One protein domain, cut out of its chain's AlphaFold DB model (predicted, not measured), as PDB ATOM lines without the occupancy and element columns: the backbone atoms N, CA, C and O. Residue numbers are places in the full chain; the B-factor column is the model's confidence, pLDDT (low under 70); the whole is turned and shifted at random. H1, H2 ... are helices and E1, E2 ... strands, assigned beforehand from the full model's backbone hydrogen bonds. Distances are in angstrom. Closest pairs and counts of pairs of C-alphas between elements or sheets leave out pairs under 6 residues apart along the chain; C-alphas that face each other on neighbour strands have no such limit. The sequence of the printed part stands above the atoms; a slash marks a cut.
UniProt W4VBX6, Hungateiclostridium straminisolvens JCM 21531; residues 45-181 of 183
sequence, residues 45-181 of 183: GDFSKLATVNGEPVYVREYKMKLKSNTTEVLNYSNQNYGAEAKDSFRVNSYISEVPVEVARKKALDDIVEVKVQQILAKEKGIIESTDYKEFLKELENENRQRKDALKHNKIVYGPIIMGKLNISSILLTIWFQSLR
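This is residues 45 to 181 of the 183 residues of a protein of Hungateiclostridium straminisolvens JCM 21531 (UniProt W4VBX6). Two long helices, H1 and H2, cross steeply, with the small strand hairpin E1 E2 packed by the beginning of H1 and on H2. H3 reaches away as an arm, and a long link folds back from its far end to the short H4, which lies loosely by H2 and H3; residues 79 to 95 stick out at the other end. The printed part has 137 residues, in the order E1, E2, H1, H2, H3, H4, with an antiparallel two-stranded sheet; it is mostly helix. It is loose, with a radius of gyration of the C-alphas of 18.8 A, and only just elongated, spanning 59 by 39 by 27 A.

E1, residues 49 to 53, and E2, residues 56 to 59, form an antiparallel hairpin; N 50 and O 58 are within hydrogen-bond range at 2.8 A, N 53 and O 56 at 2.9 A. H1, residues 60 to 82, touches residues 100 to 112 of H2, residues 95 to 124, at a steep tilt of 50 degrees, opposite ways; their closest C-alphas, Leu 67 and Ala 108, are 5.1 A apart. H3, residues 133 to 152, is about perpendicular to H1 at 80 degrees and close but not clearly touching, the closest C-alphas, Glu 62 and Tyr 133, being 7.0 A apart. H4, residues 168 to 179, is close to H2 but not clearly touching, with the closest C-alphas, Val 115 and Ser 169, 6.6 A apart. H3 and H4 are near each other, with 11 pairs of C-alphas within 10 A. Each O i to N i+4 pair is within hydrogen-bond range in H1, H3 and H4, and 24 of 26 are in H2.

E1 begins at C-alpha 49, (72.371, -51.644, -39.515). H2 is 44.1 A long, H1 31.5 A, H3 29.0 A and H4 16.3 A, ending at C-alpha 179, (75.343, -67.150, -64.087).

The C-alphas farthest apart, Arg 91 and His 153, are 59.9 A apart. The printed part has no cut; the links H1 to H2 and H3 to H4 are long. Residues 77 to 99 and 165 to 181 have pLDDT under 70.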
ATOM      1  N   GLY A  45      72.214 -57.124 -32.737       82.44
ATOM      2  CA  GLY A  45      72.071 -58.345 -33.523       82.44
ATOM      3  C   GLY A  45      72.884 -58.282 -34.820       82.44
ATOM      4  O   GLY A  45      73.133 -57.203 -35.357       82.44
ATOM      5  N   ASP A  46      73.253 -59.445 -35.350       86.00
ATOM      6  CA  ASP A  46      74.081 -59.606 -36.555       86.00
ATOM      7  C   ASP A  46      73.617 -58.769 -37.760       86.00
ATOM      8  O   ASP A  46      74.430 -58.279 -38.543       86.00
ATOM      9  N   PHE A  47      72.309 -58.568 -37.897       89.75
ATOM     10  CA  PHE A  47      71.710 -57.798 -38.985       89.75
ATOM     11  C   PHE A  47      71.189 -56.426 -38.555       89.75
ATOM     12  O   PHE A  47      70.340 -55.839 -39.225       89.75
ATOM     13  N   SER A  48      71.696 -55.902 -37.442       90.94
ATOM     14  CA  SER A  48      71.529 -54.492 -37.108       90.94
ATOM     15  C   SER A  48      72.319 -53.660 -38.112       90.94
ATOM     16  O   SER A  48      73.459 -54.002 -38.448       90.94
ATOM     17  N   LYS A  49      71.707 -52.585 -38.612       92.69
ATOM     18  CA  LYS A  49      72.371 -51.644 -39.515       92.69
ATOM     19  C   LYS A  49      73.459 -50.907 -38.735       92.69
ATOM     20  O   LYS A  49      73.151 -50.225 -37.764       92.69
ATOM     21  N   LEU A  50      74.707 -51.067 -39.160       91.00
ATOM     22  CA  LEU A  50      75.876 -50.423 -38.567       91.00
ATOM     23  C   LEU A  50      76.176 -49.085 -39.254       91.00
ATOM     24  O   LEU A  50      76.466 -48.101 -38.585       91.00
ATOM     25  N   ALA A  51      76.105 -49.063 -40.585       92.06
ATOM     26  CA  ALA A  51      76.396 -47.895 -41.412       92.06
ATOM     27  C   ALA A  51      75.663 -47.990 -42.760       92.06
ATOM     28  O   ALA A  51      74.894 -48.927 -43.001       92.06
ATOM     29  N   THR A  52      75.909 -47.023 -43.640       94.94
ATOM     30  CA  THR A  52      75.460 -47.044 -45.036       94.94
ATOM     31  C   THR A  52      76.577 -46.590 -45.965       94.94
ATOM     32  O   THR A  52      77.317 -45.675 -45.612       94.94
ATOM     33  N   VAL A  53      76.644 -47.158 -47.168       94.69
ATOM     34  CA  VAL A  53      77.489 -46.668 -48.269       94.69
ATOM     35  C   VAL A  53      76.556 -46.330 -49.422       94.69
ATOM     36  O   VAL A  53      75.833 -47.200 -49.892       94.69
ATOM     37  N   ASN A  54      76.516 -45.060 -49.832       94.62
ATOM     38  CA  ASN A  54      75.600 -44.562 -50.870       94.62
ATOM     39  C   ASN A  54      74.129 -44.987 -50.655       94.62
ATOM     40  O   ASN A  54      73.425 -45.338 -51.595       94.62
ATOM     41  N   GLY A  55      73.668 -44.990 -49.401       93.69
ATOM     42  CA  GLY A  55      72.302 -45.384 -49.029       93.69
ATOM     43  C   GLY A  55      72.082 -46.890 -48.838       93.69
ATOM     44  O   GLY A  55      71.108 -47.267 -48.189       93.69
ATOM     45  N   GLU A  56      72.998 -47.746 -49.295       93.50
ATOM     46  CA  GLU A  56      72.920 -49.198 -49.096       93.50
ATOM     47  C   GLU A  56      73.411 -49.595 -47.690       93.50
ATOM     48  O   GLU A  56      74.429 -49.068 -47.224       93.50
ATOM     49  N   PRO A  57      72.719 -50.505 -46.979       94.50
ATOM     50  CA  PRO A  57      73.049 -50.843 -45.600       94.50
ATOM     51  C   PRO A  57      74.331 -51.678 -45.490       94.50
ATOM     52  O   PRO A  57      74.576 -52.607 -46.259       94.50
ATOM     53  N   VAL A  58      75.109 -51.389 -44.448       93.62
ATOM     54  CA  VAL A  58      76.193 -52.244 -43.950       93.62
ATOM     55  C   VAL A  58      75.764 -52.804 -42.603       93.62
ATOM     56  O   VAL A  58      75.421 -52.049 -41.688       93.62
ATOM     57  N   TYR A  59      75.782 -54.127 -42.464       92.44
ATOM     58  CA  TYR A  59      75.344 -54.805 -41.243       92.44
ATOM     59  C   TYR A  59      76.505 -55.153 -40.307       92.44
ATOM     60  O   TYR A  59      77.633 -55.391 -40.740       92.44
ATOM     61  N   VAL A  60      76.210 -55.279 -39.010       90.44
ATOM     62  CA  VAL A  60      77.194 -55.678 -37.986       90.44
ATOM     63  C   VAL A  60      77.917 -56.980 -38.350       90.44
ATOM     64  O   VAL A  60      79.129 -57.081 -38.176       90.44
ATOM     65  N   ARG A  61      77.205 -57.980 -38.878       89.38
ATOM     66  CA  ARG A  61      77.787 -59.271 -39.272       89.38
ATOM     67  C   ARG A  61      78.757 -59.156 -40.442       89.38
ATOM     68  O   ARG A  61      79.798 -59.809 -40.419       89.38
ATOM     69  N   GLU A  62      78.420 -58.338 -41.435       87.75
ATOM     70  CA  GLU A  62      79.282 -58.052 -42.587       87.75
ATOM     71  C   GLU A  62      80.591 -57.410 -42.113       87.75
ATOM     72  O   GLU A  62      81.680 -57.887 -42.439       87.75
ATOM     73  N   TYR A  63      80.480 -56.420 -41.221       89.94
ATOM     74  CA  TYR A  63      81.633 -55.778 -40.601       89.94
ATOM     75  C   TYR A  63      82.482 -56.737 -39.765       89.94
ATOM     76  O   TYR A  63      83.687 -56.831 -39.980       89.94
ATOM     77  N   LYS A  64      81.874 -57.512 -38.855       87.25
ATOM     78  CA  LYS A  64      82.589 -58.497 -38.020       87.25
ATOM     79  C   LYS A  64      83.355 -59.512 -38.864       87.25
ATOM     80  O   LYS A  64      84.475 -59.885 -38.521       87.25
ATOM     81  N   MET A  65      82.755 -59.964 -39.963       84.31
ATOM     82  CA  MET A  65      83.393 -60.896 -40.884       84.31
ATOM     83  C   MET A  65      84.626 -60.265 -41.542       84.31
ATOM     84  O   MET A  65      85.685 -60.895 -41.574       84.31
ATOM     85  N   LYS A  66      84.513 -59.019 -42.015       85.50
ATOM     86  CA  LYS A  66      85.627 -58.323 -42.660       85.50
ATOM     87  C   LYS A  66      86.738 -57.958 -41.679       85.50
ATOM     88  O   LYS A  66      87.909 -58.188 -41.970       85.50
ATOM     89  N   LEU A  67      86.362 -57.512 -40.484       85.94
ATOM     90  CA  LEU A  67      87.280 -57.270 -39.380       85.94
ATOM     91  C   LEU A  67      88.071 -58.531 -39.038       85.94
ATOM     92  O   LEU A  67      89.289 -58.471 -38.969       85.94
ATOM     93  N   LYS A  68      87.411 -59.689 -38.906       82.88
ATOM     94  CA  LYS A  68      88.101 -60.956 -38.630       82.88
ATOM     95  C   LYS A  68      89.140 -61.293 -39.705       82.88
ATOM     96  O   LYS A  68      90.253 -61.675 -39.354       82.88
ATOM     97  N   SER A  69      88.785 -61.147 -40.984       78.75
ATOM     98  CA  SER A  69      89.709 -61.392 -42.101       78.75
ATOM     99  C   SER A  69      90.933 -60.477 -42.026       78.75
ATOM    100  O   SER A  69      92.065 -60.952 -42.091       78.75
ATOM    101  N   ASN A  70      90.705 -59.180 -41.813       79.56
ATOM    102  CA  ASN A  70      91.770 -58.183 -41.791       79.56
ATOM    103  C   ASN A  70      92.626 -58.265 -40.528       79.56
ATOM    104  O   ASN A  70      93.828 -58.050 -40.607       79.56
ATOM    105  N   THR A  71      92.068 -58.659 -39.381       77.00
ATOM    106  CA  THR A  71      92.866 -58.948 -38.184       77.00
ATOM    107  C   THR A  71      93.845 -60.090 -38.446       77.00
ATOM    108  O   THR A  71      95.012 -59.978 -38.087       77.00
ATOM    109  N   THR A  72      93.415 -61.179 -39.097       73.94
ATOM    110  CA  THR A  72      94.325 -62.278 -39.457       73.94
ATOM    111  C   THR A  72      95.414 -61.817 -40.428       73.94
ATOM    112  O   THR A  72      96.579 -62.151 -40.231       73.94
ATOM    113  N   GLU A  73      95.063 -61.023 -41.442       72.19
ATOM    114  CA  GLU A  73      96.020 -60.485 -42.417       72.19
ATOM    115  C   GLU A  73      97.047 -59.546 -41.768       72.19
ATOM    116  O   GLU A  73      98.249 -59.735 -41.947       72.19
ATOM    117  N   VAL A  74      96.589 -58.582 -40.965       72.56
ATOM    118  CA  VAL A  74      97.455 -57.614 -40.278       72.56
ATOM    119  C   VAL A  74      98.374 -58.320 -39.286       72.56
ATOM    120  O   VAL A  74      99.568 -58.039 -39.278       72.56
ATOM    121  N   LEU A  75      97.873 -59.283 -38.503       71.69
ATOM    122  CA  LEU A  75      98.718 -60.061 -37.590       71.69
ATOM    123  C   LEU A  75      99.784 -60.863 -38.343       71.69
ATOM    124  O   LEU A  75     100.938 -60.893 -37.919       71.69
ATOM    125  N   ASN A  76      99.429 -61.483 -39.472       72.19
ATOM    126  CA  ASN A  76     100.392 -62.205 -40.301       72.19
ATOM    127  C   ASN A  76     101.466 -61.264 -40.862       72.19
ATOM    128  O   ASN A  76     102.651 -61.577 -40.766       72.19
ATOM    129  N   TYR A  77     101.069 -60.101 -41.385       68.00
ATOM    130  CA  TYR A  77     101.996 -59.086 -41.885       68.00
ATOM    131  C   TYR A  77     102.916 -58.564 -40.773       68.00
ATOM    132  O   TYR A  77     104.129 -58.496 -40.957       68.00
ATOM    133  N   SER A  78     102.377 -58.247 -39.592       65.31
ATOM    134  CA  SER A  78     103.174 -57.791 -38.450       65.31
ATOM    135  C   SER A  78     104.176 -58.853 -37.991       65.31
ATOM    136  O   SER A  78     105.339 -58.535 -37.761       65.31
ATOM    137  N   ASN A  79     103.765 -60.121 -37.925       66.50
ATOM    138  CA  ASN A  79     104.655 -61.222 -37.553       66.50
ATOM    139  C   ASN A  79     105.766 -61.453 -38.587       66.50
ATOM    140  O   ASN A  79     106.891 -61.763 -38.207       66.50
ATOM    141  N   GLN A  80     105.479 -61.290 -39.880       65.94
ATOM    142  CA  GLN A  80     106.475 -61.458 -40.943       65.94
ATOM    143  C   GLN A  80     107.488 -60.309 -40.996       65.94
ATOM    144  O   GLN A  80     108.672 -60.567 -41.190       65.94
ATOM    145  N   ASN A  81     107.046 -59.062 -40.803       61.56
ATOM    146  CA  ASN A  81     107.912 -57.886 -40.948       61.56
ATOM    147  C   ASN A  81     108.641 -57.490 -39.656       61.56
ATOM    148  O   ASN A  81     109.741 -56.962 -39.730       61.56
ATOM    149  N   TYR A  82     108.061 -57.764 -38.482       58.81
ATOM    150  CA  TYR A  82     108.640 -57.375 -37.185       58.81
ATOM    151  C   TYR A  82     109.041 -58.572 -36.306       58.81
ATOM    152  O   TYR A  82     109.773 -58.410 -35.331       58.81
ATOM    153  N   GLY A  83     108.617 -59.798 -36.644       53.03
ATOM    154  CA  GLY A  83     108.931 -61.005 -35.868       53.03
ATOM    155  C   GLY A  83     110.396 -61.458 -35.944       53.03
ATOM    156  O   GLY A  83     110.818 -62.264 -35.116       53.03
ATOM    157  N   ALA A  84     111.181 -60.932 -36.889       48.66
ATOM    158  CA  ALA A  84     112.617 -61.205 -36.990       48.66
ATOM    159  C   ALA A  84     113.468 -60.335 -36.041       48.66
ATOM    160  O   ALA A  84     114.506 -60.796 -35.575       48.66
ATOM    161  N   GLU A  85     113.015 -59.124 -35.696       45.81
ATOM    162  CA  GLU A  85     113.749 -58.179 -34.830       45.81
ATOM    163  C   GLU A  85     113.317 -58.254 -33.351       45.81
ATOM    164  O   GLU A  85     114.052 -57.857 -32.449       45.81
ATOM    165  N   ALA A  86     112.144 -58.830 -33.066       47.09
ATOM    166  CA  ALA A  86     111.584 -58.914 -31.714       47.09
ATOM    167  C   ALA A  86     112.122 -60.079 -30.854       47.09
ATOM    168  O   ALA A  86     111.647 -60.278 -29.734       47.09
ATOM    169  N   LYS A  87     113.105 -60.859 -31.335       47.88
ATOM    170  CA  LYS A  87     113.705 -61.947 -30.537       47.88
ATOM    171  C   LYS A  87     114.554 -61.454 -29.357       47.88
ATOM    172  O   LYS A  87     114.681 -62.201 -28.394       47.88
ATOM    173  N   ASP A  88     115.021 -60.203 -29.381       48.72
ATOM    174  CA  ASP A  88     115.863 -59.630 -28.313       48.72
ATOM    175  C   ASP A  88     115.172 -58.562 -27.447       48.72
ATOM    176  O   ASP A  88     115.758 -58.055 -26.492       48.72
ATOM    177  N   SER A  89     113.904 -58.223 -27.704       45.25
ATOM    178  CA  SER A  89     113.203 -57.176 -26.947       45.25
ATOM    179  C   SER A  89     111.777 -57.578 -26.567       45.25
ATOM    180  O   SER A  89     110.782 -57.001 -26.993       45.25
ATOM    181  N   PHE A  90     111.674 -58.534 -25.642       41.44
ATOM    182  CA  PHE A  90     110.424 -59.026 -25.032       41.44
ATOM    183  C   PHE A  90     109.620 -57.958 -24.235       41.44
ATOM    184  O   PHE A  90     108.715 -58.288 -23.473       41.44
ATOM    185  N   ARG A  91     109.952 -56.662 -24.359       43.59
ATOM    186  CA  ARG A  91     109.337 -55.541 -23.621       43.59
ATOM    187  C   ARG A  91     108.834 -54.402 -24.512       43.59
ATOM    188  O   ARG A  91     108.662 -53.293 -24.014       43.59
ATOM    189  N   VAL A  92     108.544 -54.636 -25.791       43.50
ATOM    190  CA  VAL A  92     107.862 -53.615 -26.602       43.50
ATOM    191  C   VAL A  92     106.342 -53.756 -26.467       43.50
ATOM    192  O   VAL A  92     105.660 -54.324 -27.307       43.50
ATOM    193  N   ASN A  93     105.885 -53.266 -25.310       43.62
ATOM    194  CA  ASN A  93     104.629 -52.587 -24.975       43.62
ATOM    195  C   ASN A  93     103.309 -52.991 -25.658       43.62
ATOM    196  O   ASN A  93     103.177 -53.035 -26.876       43.62
ATOM    197  N   SER A  94     102.261 -53.044 -24.831       44.25
ATOM    198  CA  SER A  94     100.828 -53.007 -25.182       44.25
ATOM    199  C   SER A  94     100.448 -52.036 -26.316       44.25
ATOM    200  O   SER A  94      99.492 -52.298 -27.043       44.25
ATOM    201  N   TYR A  95     101.238 -50.985 -26.543       41.59
ATOM    202  CA  TYR A  95     101.120 -50.050 -27.667       41.59
ATOM    203  C   TYR A  95     101.225 -50.722 -29.055       41.59
ATOM    204  O   TYR A  95     100.512 -50.346 -29.981       41.59
ATOM    205  N   ILE A  96     102.050 -51.772 -29.203       46.34
ATOM    206  CA  ILE A  96     102.157 -52.550 -30.452       46.34
ATOM    207  C   ILE A  96     100.922 -53.414 -30.693       46.34
ATOM    208  O   ILE A  96     100.688 -53.793 -31.828       46.34
ATOM    209  N   SER A  97     100.105 -53.721 -29.682       51.09
ATOM    210  CA  SER A  97      98.864 -54.487 -29.886       51.09
ATOM    211  C   SER A  97      97.653 -53.617 -30.242       51.09
ATOM    212  O   SER A  97      96.754 -54.089 -30.938       51.09
ATOM    213  N   GLU A  98      97.642 -52.343 -29.840       52.22
ATOM    214  CA  GLU A  98      96.558 -51.407 -30.173       52.22
ATOM    215  C   GLU A  98      96.620 -50.958 -31.643       52.22
ATOM    216  O   GLU A  98      95.590 -50.920 -32.321       52.22
ATOM    217  N   VAL A  99      97.824 -50.726 -32.185       61.69
ATOM    218  CA  VAL A  99      98.018 -50.295 -33.584       61.69
ATOM    219  C   VAL A  99      97.485 -51.320 -34.613       61.69
ATOM    220  O   VAL A  99      96.717 -50.920 -35.488       61.69
ATOM    221  N   PRO A 100      97.776 -52.634 -34.525       70.69
ATOM    222  CA  PRO A 100      97.238 -53.659 -35.420       70.69
ATOM    223  C   PRO A 100      95.716 -53.740 -35.417       70.69
ATOM    224  O   PRO A 100      95.114 -53.989 -36.459       70.69
ATOM    225  N   VAL A 101      95.077 -53.525 -34.264       71.25
ATOM    226  CA  VAL A 101      93.616 -53.590 -34.151       71.25
ATOM    227  C   VAL A 101      92.967 -52.372 -34.805       71.25
ATOM    228  O   VAL A 101      91.985 -52.530 -35.531       71.25
ATOM    229  N   GLU A 102      93.509 -51.171 -34.592       77.56
ATOM    230  CA  GLU A 102      93.035 -49.955 -35.266       77.56
ATOM    231  C   GLU A 102      93.246 -50.032 -36.786       77.56
ATOM    232  O   GLU A 102      92.337 -49.728 -37.562       77.56
ATOM    233  N   VAL A 103      94.407 -50.528 -37.229       81.25
ATOM    234  CA  VAL A 103      94.705 -50.750 -38.652       81.25
ATOM    235  C   VAL A 103      93.750 -51.777 -39.263       81.25
ATOM    236  O   VAL A 103      93.189 -51.527 -40.331       81.25
ATOM    237  N   ALA A 104      93.497 -52.900 -38.583       81.81
ATOM    238  CA  ALA A 104      92.548 -53.911 -39.047       81.81
ATOM    239  C   ALA A 104      91.117 -53.363 -39.142       81.81
ATOM    240  O   ALA A 104      90.409 -53.672 -40.102       81.81
ATOM    241  N   ARG A 105      90.696 -52.517 -38.188       85.19
ATOM    242  CA  ARG A 105      89.394 -51.832 -38.235       85.19
ATOM    243  C   ARG A 105      89.292 -50.889 -39.421       85.19
ATOM    244  O   ARG A 105      88.326 -50.992 -40.172       85.19
ATOM    245  N   LYS A 106      90.287 -50.022 -39.623       88.00
ATOM    246  CA  LYS A 106      90.304 -49.099 -40.762       88.00
ATOM    247  C   LYS A 106      90.255 -49.860 -42.088       88.00
ATOM    248  O   LYS A 106      89.360 -49.618 -42.885       88.00
ATOM    249  N   LYS A 107      91.129 -50.855 -42.265       87.00
ATOM    250  CA  LYS A 107      91.150 -51.701 -43.465       87.00
ATOM    251  C   LYS A 107      89.815 -52.417 -43.680       87.00
ATOM    252  O   LYS A 107      89.345 -52.528 -44.802       87.00
ATOM    253  N   ALA A 108      89.167 -52.894 -42.614       88.31
ATOM    254  CA  ALA A 108      87.848 -53.520 -42.725       88.31
ATOM    255  C   ALA A 108      86.771 -52.557 -43.223       88.31
ATOM    256  O   ALA A 108      85.929 -52.971 -44.013       88.31
ATOM    257  N   LEU A 109      86.799 -51.298 -42.788       90.56
ATOM    258  CA  LEU A 109      85.882 -50.277 -43.287       90.56
ATOM    259  C   LEU A 109      86.178 -49.927 -44.749       90.56
ATOM    260  O   LEU A 109      85.251 -49.942 -45.554       90.56
ATOM    261  N   ASP A 110      87.446 -49.686 -45.089       91.25
ATOM    262  CA  ASP A 110      87.873 -49.348 -46.452       91.25
ATOM    263  C   ASP A 110      87.460 -50.447 -47.440       91.25
ATOM    264  O   ASP A 110      86.801 -50.180 -48.446       91.25
ATOM    265  N   ASP A 111      87.735 -51.706 -47.101       89.38
ATOM    266  CA  ASP A 111      87.361 -52.821 -47.957       89.38
ATOM    267  C   ASP A 111      85.828 -53.002 -48.062       89.38
ATOM    268  O   ASP A 111      85.328 -53.453 -49.092       89.38
ATOM    269  N   ILE A 112      85.052 -52.715 -47.005       91.31
ATOM    270  CA  ILE A 112      83.578 -52.768 -47.083       91.31
ATOM    271  C   ILE A 112      83.068 -51.710 -48.052       91.31
ATOM    272  O   ILE A 112      82.167 -52.001 -48.837       91.31
ATOM    273  N   VAL A 113      83.632 -50.501 -48.007       93.44
ATOM    274  CA  VAL A 113      83.280 -49.432 -48.945       93.44
ATOM    275  C   VAL A 113      83.579 -49.876 -50.372       93.44
ATOM    276  O   VAL A 113      82.689 -49.797 -51.217       93.44
ATOM    277  N   GLU A 114      84.774 -50.411 -50.629       90.56
ATOM    278  CA  GLU A 114      85.160 -50.911 -51.952       90.56
ATOM    279  C   GLU A 114      84.175 -51.969 -52.471       90.56
ATOM    280  O   GLU A 114      83.610 -51.827 -53.560       90.56
ATOM    281  N   VAL A 115      83.906 -53.000 -51.665       88.50
ATOM    282  CA  VAL A 115      82.980 -54.083 -52.025       88.50
ATOM    283  C   VAL A 115      81.576 -53.544 -52.273       88.50
ATOM    284  O   VAL A 115      80.941 -53.923 -53.257       88.50
ATOM    285  N   LYS A 116      81.076 -52.651 -51.414       91.31
ATOM    286  CA  LYS A 116      79.715 -52.128 -51.544       91.31
ATOM    287  C   LYS A 116      79.567 -51.264 -52.792       91.31
ATOM    288  O   LYS A 116      78.568 -51.396 -53.487       91.31
ATOM    289  N   VAL A 117      80.567 -50.448 -53.127       93.50
ATOM    290  CA  VAL A 117      80.579 -49.659 -54.370       93.50
ATOM    291  C   VAL A 117      80.554 -50.572 -55.599       93.50
ATOM    292  O   VAL A 117      79.771 -50.335 -56.516       93.50
ATOM    293  N   GLN A 118      81.335 -51.657 -55.601       88.50
ATOM    294  CA  GLN A 118      81.294 -52.655 -56.680       88.50
ATOM    295  C   GLN A 118      79.920 -53.334 -56.780       88.50
ATOM    296  O   GLN A 118      79.399 -53.497 -57.882       88.50
ATOM    297  N   GLN A 119      79.306 -53.698 -55.649       89.25
ATOM    298  CA  GLN A 119      77.962 -54.286 -55.612       89.25
ATOM    299  C   GLN A 119      76.890 -53.309 -56.116       89.25
ATOM    300  O   GLN A 119      75.995 -53.714 -56.849       89.25
ATOM    301  N   ILE A 120      76.985 -52.027 -55.764       91.81
ATOM    302  CA  ILE A 120      76.069 -50.992 -56.255       91.81
ATOM    303  C   ILE A 120      76.173 -50.879 -57.774       91.81
ATOM    304  O   ILE A 120      75.160 -50.977 -58.459       91.81
ATOM    305  N   LEU A 121      77.390 -50.773 -58.312       90.44
ATOM    306  CA  LEU A 121      77.594 -50.707 -59.759       90.44
ATOM    307  C   LEU A 121      77.079 -51.974 -60.458       90.44
ATOM    308  O   LEU A 121      76.435 -51.901 -61.500       90.44
ATOM    309  N   ALA A 122      77.325 -53.144 -59.872       84.19
ATOM    310  CA  ALA A 122      76.771 -54.406 -60.342       84.19
ATOM    311  C   ALA A 122      75.231 -54.382 -60.355       84.19
ATOM    312  O   ALA A 122      74.608 -54.788 -61.331       84.19
ATOM    313  N   LYS A 123      74.589 -53.858 -59.314       90.25
ATOM    314  CA  LYS A 123      73.129 -53.739 -59.261       90.25
ATOM    315  C   LYS A 123      72.601 -52.794 -60.342       90.25
ATOM    316  O   LYS A 123      71.680 -53.142 -61.074       90.25
ATOM    317  N   GLU A 124      73.238 -51.640 -60.518       91.00
ATOM    318  CA  GLU A 124      72.888 -50.654 -61.553       91.00
ATOM    319  C   GLU A 124      73.014 -51.203 -62.979       91.00
ATOM    320  O   GLU A 124      72.251 -50.825 -63.867       91.00
ATOM    321  N   LYS A 125      73.970 -52.107 -63.214       90.44
ATOM    322  CA  LYS A 125      74.165 -52.765 -64.514       90.44
ATOM    323  C   LYS A 125      73.244 -53.970 -64.736       90.44
ATOM    324  O   LYS A 125      73.406 -54.651 -65.745       90.44
ATOM    325  N   GLY A 126      72.306 -54.241 -63.824       87.12
ATOM    326  CA  GLY A 126      71.434 -55.419 -63.893       87.12
ATOM    327  C   GLY A 126      72.203 -56.730 -63.749       87.12
ATOM    328  O   GLY A 126      71.757 -57.774 -64.212       87.12
ATOM    329  N   ILE A 127      73.392 -56.649 -63.158       82.75
ATOM    330  CA  ILE A 127      74.288 -57.762 -62.920       82.75
ATOM    331  C   ILE A 127      73.733 -58.485 -61.671       82.75
ATOM    332  O   ILE A 127      73.167 -59.572 -61.790       82.75
ATOM    333  N   ILE A 128      73.789 -57.892 -60.478       83.94
ATOM    334  CA  ILE A 128      73.137 -58.486 -59.292       83.94
ATOM    335  C   ILE A 128      71.741 -57.903 -59.091       83.94
ATOM    336  O   ILE A 128      71.492 -56.747 -59.421       83.94
ATOM    337  N   GLU A 129      70.853 -58.678 -58.477       88.25
ATOM    338  CA  GLU A 129      69.530 -58.187 -58.076       88.25
ATOM    339  C   GLU A 129      69.614 -57.319 -56.812       88.25
ATOM    340  O   GLU A 129      68.837 -56.375 -56.642       88.25
ATOM    341  N   SER A 130      70.583 -57.602 -55.932       90.25
ATOM    342  CA  SER A 130      70.681 -56.947 -54.632       90.25
ATOM    343  C   SER A 130      72.089 -56.830 -54.057       90.25
ATOM    344  O   SER A 130      72.968 -57.663 -54.256       90.25
ATOM    345  N   THR A 131      72.254 -55.767 -53.281       90.69
ATOM    346  CA  THR A 131      73.399 -55.372 -52.451       90.69
ATOM    347  C   THR A 131      73.252 -55.835 -50.992       90.69
ATOM    348  O   THR A 131      74.195 -55.691 -50.204       90.69
ATOM    349  N   ASP A 132      72.082 -56.360 -50.597       91.19
ATOM    350  CA  ASP A 132      71.779 -56.713 -49.209       91.19
ATOM    351  C   ASP A 132      72.499 -58.001 -48.779       91.19
ATOM    352  O   ASP A 132      72.406 -59.066 -49.396       91.19
ATOM    353  N   TYR A 133      73.214 -57.923 -47.655       89.81
ATOM    354  CA  TYR A 133      74.012 -59.040 -47.157       89.81
ATOM    355  C   TYR A 133      73.178 -60.273 -46.762       89.81
ATOM    356  O   TYR A 133      73.672 -61.400 -46.834       89.81
ATOM    357  N   LYS A 134      71.920 -60.107 -46.333       89.56
ATOM    358  CA  LYS A 134      71.031 -61.238 -46.015       89.56
ATOM    359  C   LYS A 134      70.680 -62.011 -47.275       89.56
ATOM    360  O   LYS A 134      70.678 -63.242 -47.248       89.56
ATOM    361  N   GLU A 135      70.397 -61.295 -48.356       89.12
ATOM    362  CA  GLU A 135      70.054 -61.889 -49.647       89.12
ATOM    363  C   GLU A 135      71.260 -62.620 -50.227       89.12
ATOM    364  O   GLU A 135      71.148 -63.804 -50.540       89.12
ATOM    365  N   PHE A 136      72.447 -62.010 -50.163       87.00
ATOM    366  CA  PHE A 136      73.699 -62.692 -50.489       87.00
ATOM    367  C   PHE A 136      73.888 -64.006 -49.708       87.00
ATOM    368  O   PHE A 136      74.248 -65.035 -50.279       87.00
ATOM    369  N   LEU A 137      73.639 -64.016 -48.390       87.94
ATOM    370  CA  LEU A 137      73.772 -65.239 -47.589       87.94
ATOM    371  C   LEU A 137      72.769 -66.326 -48.006       87.94
ATOM    372  O   LEU A 137      73.118 -67.509 -47.978       87.94
ATOM    373  N   LYS A 138      71.551 -65.936 -48.393       89.25
ATOM    374  CA  LYS A 138      70.516 -66.845 -48.899       89.25
ATOM    375  C   LYS A 138      70.905 -67.422 -50.262       89.25
ATOM    376  O   LYS A 138      70.779 -68.630 -50.466       89.25
ATOM    377  N   GLU A 139      71.407 -66.588 -51.166       85.12
ATOM    378  CA  GLU A 139      71.916 -67.002 -52.478       85.12
ATOM    379  C   GLU A 139      73.092 -67.967 -52.343       85.12
ATOM    380  O   GLU A 139      73.089 -69.031 -52.956       85.12
ATOM    381  N   LEU A 140      74.051 -67.655 -51.469       85.25
ATOM    382  CA  LEU A 140      75.200 -68.513 -51.189       85.25
ATOM    383  C   LEU A 140      74.777 -69.891 -50.665       85.25
ATOM    384  O   LEU A 140      75.342 -70.917 -51.048       85.25
ATOM    385  N   GLU A 141      73.791 -69.941 -49.770       88.81
ATOM    386  CA  GLU A 141      73.261 -71.210 -49.278       88.81
ATOM    387  C   GLU A 141      72.564 -71.998 -50.392       88.81
ATOM    388  O   GLU A 141      72.760 -73.210 -50.515       88.81
ATOM    389  N   ASN A 142      71.785 -71.310 -51.227       88.50
ATOM    390  CA  ASN A 142      71.104 -71.920 -52.356       88.50
ATOM    391  C   ASN A 142      72.091 -72.492 -53.381       88.50
ATOM    392  O   ASN A 142      71.928 -73.632 -53.808       88.50
ATOM    393  N   GLU A 143      73.144 -71.749 -53.711       85.62
ATOM    394  CA  GLU A 143      74.216 -72.193 -54.602       85.62
ATOM    395  C   GLU A 143      74.934 -73.422 -54.028       85.62
ATOM    396  O   GLU A 143      75.107 -74.430 -54.711       85.62
ATOM    397  N   ASN A 144      75.266 -73.406 -52.732       88.81
ATOM    398  CA  ASN A 144      75.859 -74.564 -52.062       88.81
ATOM    399  C   ASN A 144      74.949 -75.805 -52.105       88.81
ATOM    400  O   ASN A 144      75.449 -76.927 -52.227       88.81
ATOM    401  N   ARG A 145      73.620 -75.641 -52.015       90.38
ATOM    402  CA  ARG A 145      72.671 -76.753 -52.202       90.38
ATOM    403  C   ARG A 145      72.667 -77.249 -53.647       90.38
ATOM    404  O   ARG A 145      72.849 -78.444 -53.865       90.38
ATOM    405  N   GLN A 146      72.553 -76.344 -54.619       87.75
ATOM    406  CA  GLN A 146      72.556 -76.692 -56.045       87.75
ATOM    407  C   GLN A 146      73.829 -77.439 -56.451       87.75
ATOM    408  O   GLN A 146      73.750 -78.442 -57.157       87.75
ATOM    409  N   ARG A 147      74.998 -77.014 -55.957       88.31
ATOM    410  CA  ARG A 147      76.277 -77.698 -56.201       88.31
ATOM    411  C   ARG A 147      76.294 -79.115 -55.641       88.31
ATOM    412  O   ARG A 147      76.730 -80.038 -56.324       88.31
ATOM    413  N   LYS A 148      75.787 -79.313 -54.421       90.25
ATOM    414  CA  LYS A 148      75.674 -80.653 -53.825       90.25
ATOM    415  C   LYS A 148      74.744 -81.556 -54.629       90.25
ATOM    416  O   LYS A 148      75.069 -82.720 -54.839       90.25
ATOM    417  N   ASP A 149      73.617 -81.032 -55.097       90.81
ATOM    418  CA  ASP A 149      72.679 -81.819 -55.897       90.81
ATOM    419  C   ASP A 149      73.217 -82.101 -57.303       90.81
ATOM    420  O   ASP A 149      73.041 -83.206 -57.808       90.81
ATOM    421  N   ALA A 150      73.947 -81.166 -57.911       88.81
ATOM    422  CA  ALA A 150      74.642 -81.379 -59.177       88.81
ATOM    423  C   ALA A 150      75.622 -82.564 -59.093       88.81
ATOM    424  O   ALA A 150      75.598 -83.430 -59.968       88.81
ATOM    425  N   LEU A 151      76.397 -82.664 -58.007       88.19
ATOM    426  CA  LEU A 151      77.305 -83.792 -57.777       88.19
ATOM    427  C   LEU A 151      76.574 -85.130 -57.646       88.19
ATOM    428  O   LEU A 151      77.018 -86.114 -58.228       88.19
ATOM    429  N   LYS A 152      75.434 -85.173 -56.941       91.19
ATOM    430  CA  LYS A 152      74.619 -86.401 -56.841       91.19
ATOM    431  C   LYS A 152      74.141 -86.899 -58.206       91.19
ATOM    432  O   LYS A 152      73.958 -88.095 -58.388       91.19
ATOM    433  N   HIS A 153      73.945 -85.985 -59.153       91.94
ATOM    434  CA  HIS A 153      73.502 -86.289 -60.512       91.94
ATOM    435  C   HIS A 153      74.663 -86.341 -61.522       91.94
ATOM    436  O   HIS A 153      74.421 -86.212 -62.720       91.94
ATOM    437  N   ASN A 154      75.913 -86.498 -61.059       89.50
ATOM    438  CA  ASN A 154      77.126 -86.562 -61.888       89.50
ATOM    439  C   ASN A 154      77.295 -85.377 -62.859       89.50
ATOM    440  O   ASN A 154      77.898 -85.505 -63.924       89.50
ATOM    441  N   LYS A 155      76.761 -84.206 -62.500       87.81
ATOM    442  CA  LYS A 155      76.967 -82.976 -63.265       87.81
ATOM    443  C   LYS A 155      78.314 -82.363 -62.890       87.81
ATOM    444  O   LYS A 155      78.721 -82.388 -61.728       87.81
ATOM    445  N   ILE A 156      78.985 -81.768 -63.872       83.50
ATOM    446  CA  ILE A 156      80.264 -81.083 -63.668       83.50
ATOM    447  C   ILE A 156      80.039 -79.847 -62.787       83.50
ATOM    448  O   ILE A 156      79.253 -78.963 -63.132       83.50
ATOM    449  N   VAL A 157      80.753 -79.773 -61.662       80.56
ATOM    450  CA  VAL A 157      80.792 -78.606 -60.770       80.56
ATOM    451  C   VAL A 157      82.180 -77.981 -60.849       80.56
ATOM    452  O   VAL A 157      83.182 -78.663 -60.658       80.56
ATOM    453  N   TYR A 158      82.239 -76.682 -61.139       75.56
ATOM    454  CA  TYR A 158      83.493 -75.933 -61.219       75.56
ATOM    455  C   TYR A 158      83.782 -75.221 -59.895       75.56
ATOM    456  O   TYR A 158      82.893 -74.606 -59.303       75.56
ATOM    457  N   GLY A 159      85.042 -75.258 -59.464       74.88
ATOM    458  CA  GLY A 159      85.482 -74.641 -58.213       74.88
ATOM    459  C   GLY A 159      85.092 -75.445 -56.962       74.88
ATOM    460  O   GLY A 159      84.793 -76.637 -57.053       74.88
ATOM    461  N   PRO A 160      85.119 -74.821 -55.769       79.00
ATOM    462  CA  PRO A 160      84.828 -75.508 -54.515       79.00
ATOM    463  C   PRO A 160      83.394 -76.044 -54.449       79.00
ATOM    464  O   PRO A 160      82.439 -75.345 -54.789       79.00
ATOM    465  N   ILE A 161      83.227 -77.255 -53.917       78.00
ATOM    466  CA  ILE A 161      81.901 -77.860 -53.697       78.00
ATOM    467  C   ILE A 161      81.086 -77.036 -52.694       78.00
ATOM    468  O   ILE A 161      79.879 -76.862 -52.852       78.00
ATOM    469  N   ILE A 162      81.760 -76.527 -51.661       80.62
ATOM    470  CA  ILE A 162      81.184 -75.654 -50.643       80.62
ATOM    471  C   ILE A 162      81.944 -74.336 -50.678       80.62
ATOM    472  O   ILE A 162      83.156 -74.300 -50.470       80.62
ATOM    473  N   MET A 163      81.217 -73.250 -50.899       76.69
ATOM    474  CA  MET A 163      81.745 -71.900 -50.786       76.69
ATOM    475  C   MET A 163      81.585 -71.402 -49.348       76.69
ATOM    476  O   MET A 163      80.475 -71.331 -48.810       76.69
ATOM    477  N   GLY A 164      82.716 -71.095 -48.708       71.88
ATOM    478  CA  GLY A 164      82.765 -70.502 -47.372       71.88
ATOM    479  C   GLY A 164      82.479 -69.002 -47.415       71.88
ATOM    480  O   GLY A 164      82.738 -68.360 -48.417       71.88
ATOM    481  N   LYS A 165      81.986 -68.426 -46.314       66.38
ATOM    482  CA  LYS A 165      81.537 -67.017 -46.240       66.38
ATOM    483  C   LYS A 165      82.669 -65.979 -46.224       66.38
ATOM    484  O   LYS A 165      82.391 -64.793 -46.272       66.38
ATOM    485  N   LEU A 166      83.924 -66.415 -46.101       57.09
ATOM    486  CA  LEU A 166      85.070 -65.578 -45.715       57.09
ATOM    487  C   LEU A 166      85.541 -64.577 -46.778       57.09
ATOM    488  O   LEU A 166      86.311 -63.686 -46.443       57.09
ATOM    489  N   ASN A 167      85.083 -64.682 -48.026       63.81
ATOM    490  CA  ASN A 167      85.504 -63.767 -49.082       63.81
ATOM    491  C   ASN A 167      84.331 -63.420 -50.010       63.81
ATOM    492  O   ASN A 167      84.112 -64.067 -51.030       63.81
ATOM    493  N   ILE A 168      83.552 -62.403 -49.622       61.56
ATOM    494  CA  ILE A 168      82.373 -61.940 -50.373       61.56
ATOM    495  C   ILE A 168      82.752 -61.583 -51.817       61.56
ATOM    496  O   ILE A 168      82.068 -62.024 -52.736       61.56
ATOM    497  N   SER A 169      83.866 -60.878 -52.038       59.88
ATOM    498  CA  SER A 169      84.307 -60.456 -53.374       59.88
ATOM    499  C   SER A 169      84.593 -61.643 -54.301       59.88
ATOM    500  O   SER A 169      84.118 -61.672 -55.436       59.88
ATOM    501  N   SER A 170      85.311 -62.668 -53.820       58.72
ATOM    502  CA  SER A 170      85.597 -63.863 -54.632       58.72
ATOM    503  C   SER A 170      84.360 -64.732 -54.865       58.72
ATOM    504  O   SER A 170      84.231 -65.365 -55.914       58.72
ATOM    505  N   ILE A 171      83.453 -64.792 -53.884       61.69
ATOM    506  CA  ILE A 171      82.201 -65.552 -53.994       61.69
ATOM    507  C   ILE A 171      81.290 -64.907 -55.026       61.69
ATOM    508  O   ILE A 171      80.756 -65.625 -55.866       61.69
ATOM    509  N   LEU A 172      81.163 -63.575 -55.005       62.53
ATOM    510  CA  LEU A 172      80.432 -62.852 -56.035       62.53
ATOM    511  C   LEU A 172      81.038 -63.195 -57.396       62.53
ATOM    512  O   LEU A 172      80.344 -63.817 -58.187       62.53
ATOM    513  N   LEU A 173      82.330 -62.956 -57.636       61.12
ATOM    514  CA  LEU A 173      82.980 -63.283 -58.919       61.12
ATOM    515  C   LEU A 173      82.738 -64.731 -59.396       61.12
ATOM    516  O   LEU A 173      82.562 -64.975 -60.590       61.12
ATOM    517  N   THR A 174      82.677 -65.692 -58.472       58.31
ATOM    518  CA  THR A 174      82.415 -67.100 -58.801       58.31
ATOM    519  C   THR A 174      80.951 -67.348 -59.184       58.31
ATOM    520  O   THR A 174      80.697 -68.020 -60.183       58.31
ATOM    521  N   ILE A 175      79.990 -66.808 -58.425       64.75
ATOM    522  CA  ILE A 175      78.553 -66.887 -58.754       64.75
ATOM    523  C   ILE A 175      78.294 -66.182 -60.098       64.75
ATOM    524  O   ILE A 175      77.611 -66.719 -60.971       64.75
ATOM    525  N   TRP A 176      78.944 -65.035 -60.297       64.19
ATOM    526  CA  TRP A 176      78.952 -64.217 -61.507       64.19
ATOM    527  C   TRP A 176      79.347 -65.011 -62.757       64.19
ATOM    528  O   TRP A 176      78.574 -65.109 -63.711       64.19
ATOM    529  N   PHE A 177      80.516 -65.653 -62.730       59.69
ATOM    530  CA  PHE A 177      81.032 -66.438 -63.859       59.69
ATOM    531  C   PHE A 177      80.143 -67.641 -64.217       59.69
ATOM    532  O   PHE A 177      80.154 -68.143 -65.342       59.69
ATOM    533  N   GLN A 178      79.373 -68.138 -63.250       58.53
ATOM    534  CA  GLN A 178      78.493 -69.284 -63.437       58.53
ATOM    535  C   GLN A 178      77.114 -68.878 -63.974       58.53
ATOM    536  O   GLN A 178      76.544 -69.620 -64.776       58.53
ATOM    537  N   SER A 179      76.608 -67.702 -63.585       57.84
ATOM    538  CA  SER A 179      75.343 -67.150 -64.087       57.84
ATOM    539  C   SER A 179      75.448 -66.714 -65.554       57.84
ATOM    540  O   SER A 179      74.577 -67.042 -66.356       57.84
ATOM    541  N   LEU A 180      76.578 -66.109 -65.948       54.41
ATOM    542  CA  LEU A 180      76.856 -65.712 -67.339       54.41
ATOM    543  C   LEU A 180      76.905 -66.885 -68.336       54.41
ATOM    544  O   LEU A 180      76.808 -66.658 -69.532       54.41
ATOM    545  N   ARG A 181      77.048 -68.134 -67.868       55.69
ATOM    546  CA  ARG A 181      77.023 -69.340 -68.720       55.69
ATOM    547  C   ARG A 181      75.629 -69.920 -68.958       55.69
ATOM    548  O   ARG A 181      75.505 -70.871 -69.724       55.69
TER     549      ARG A 181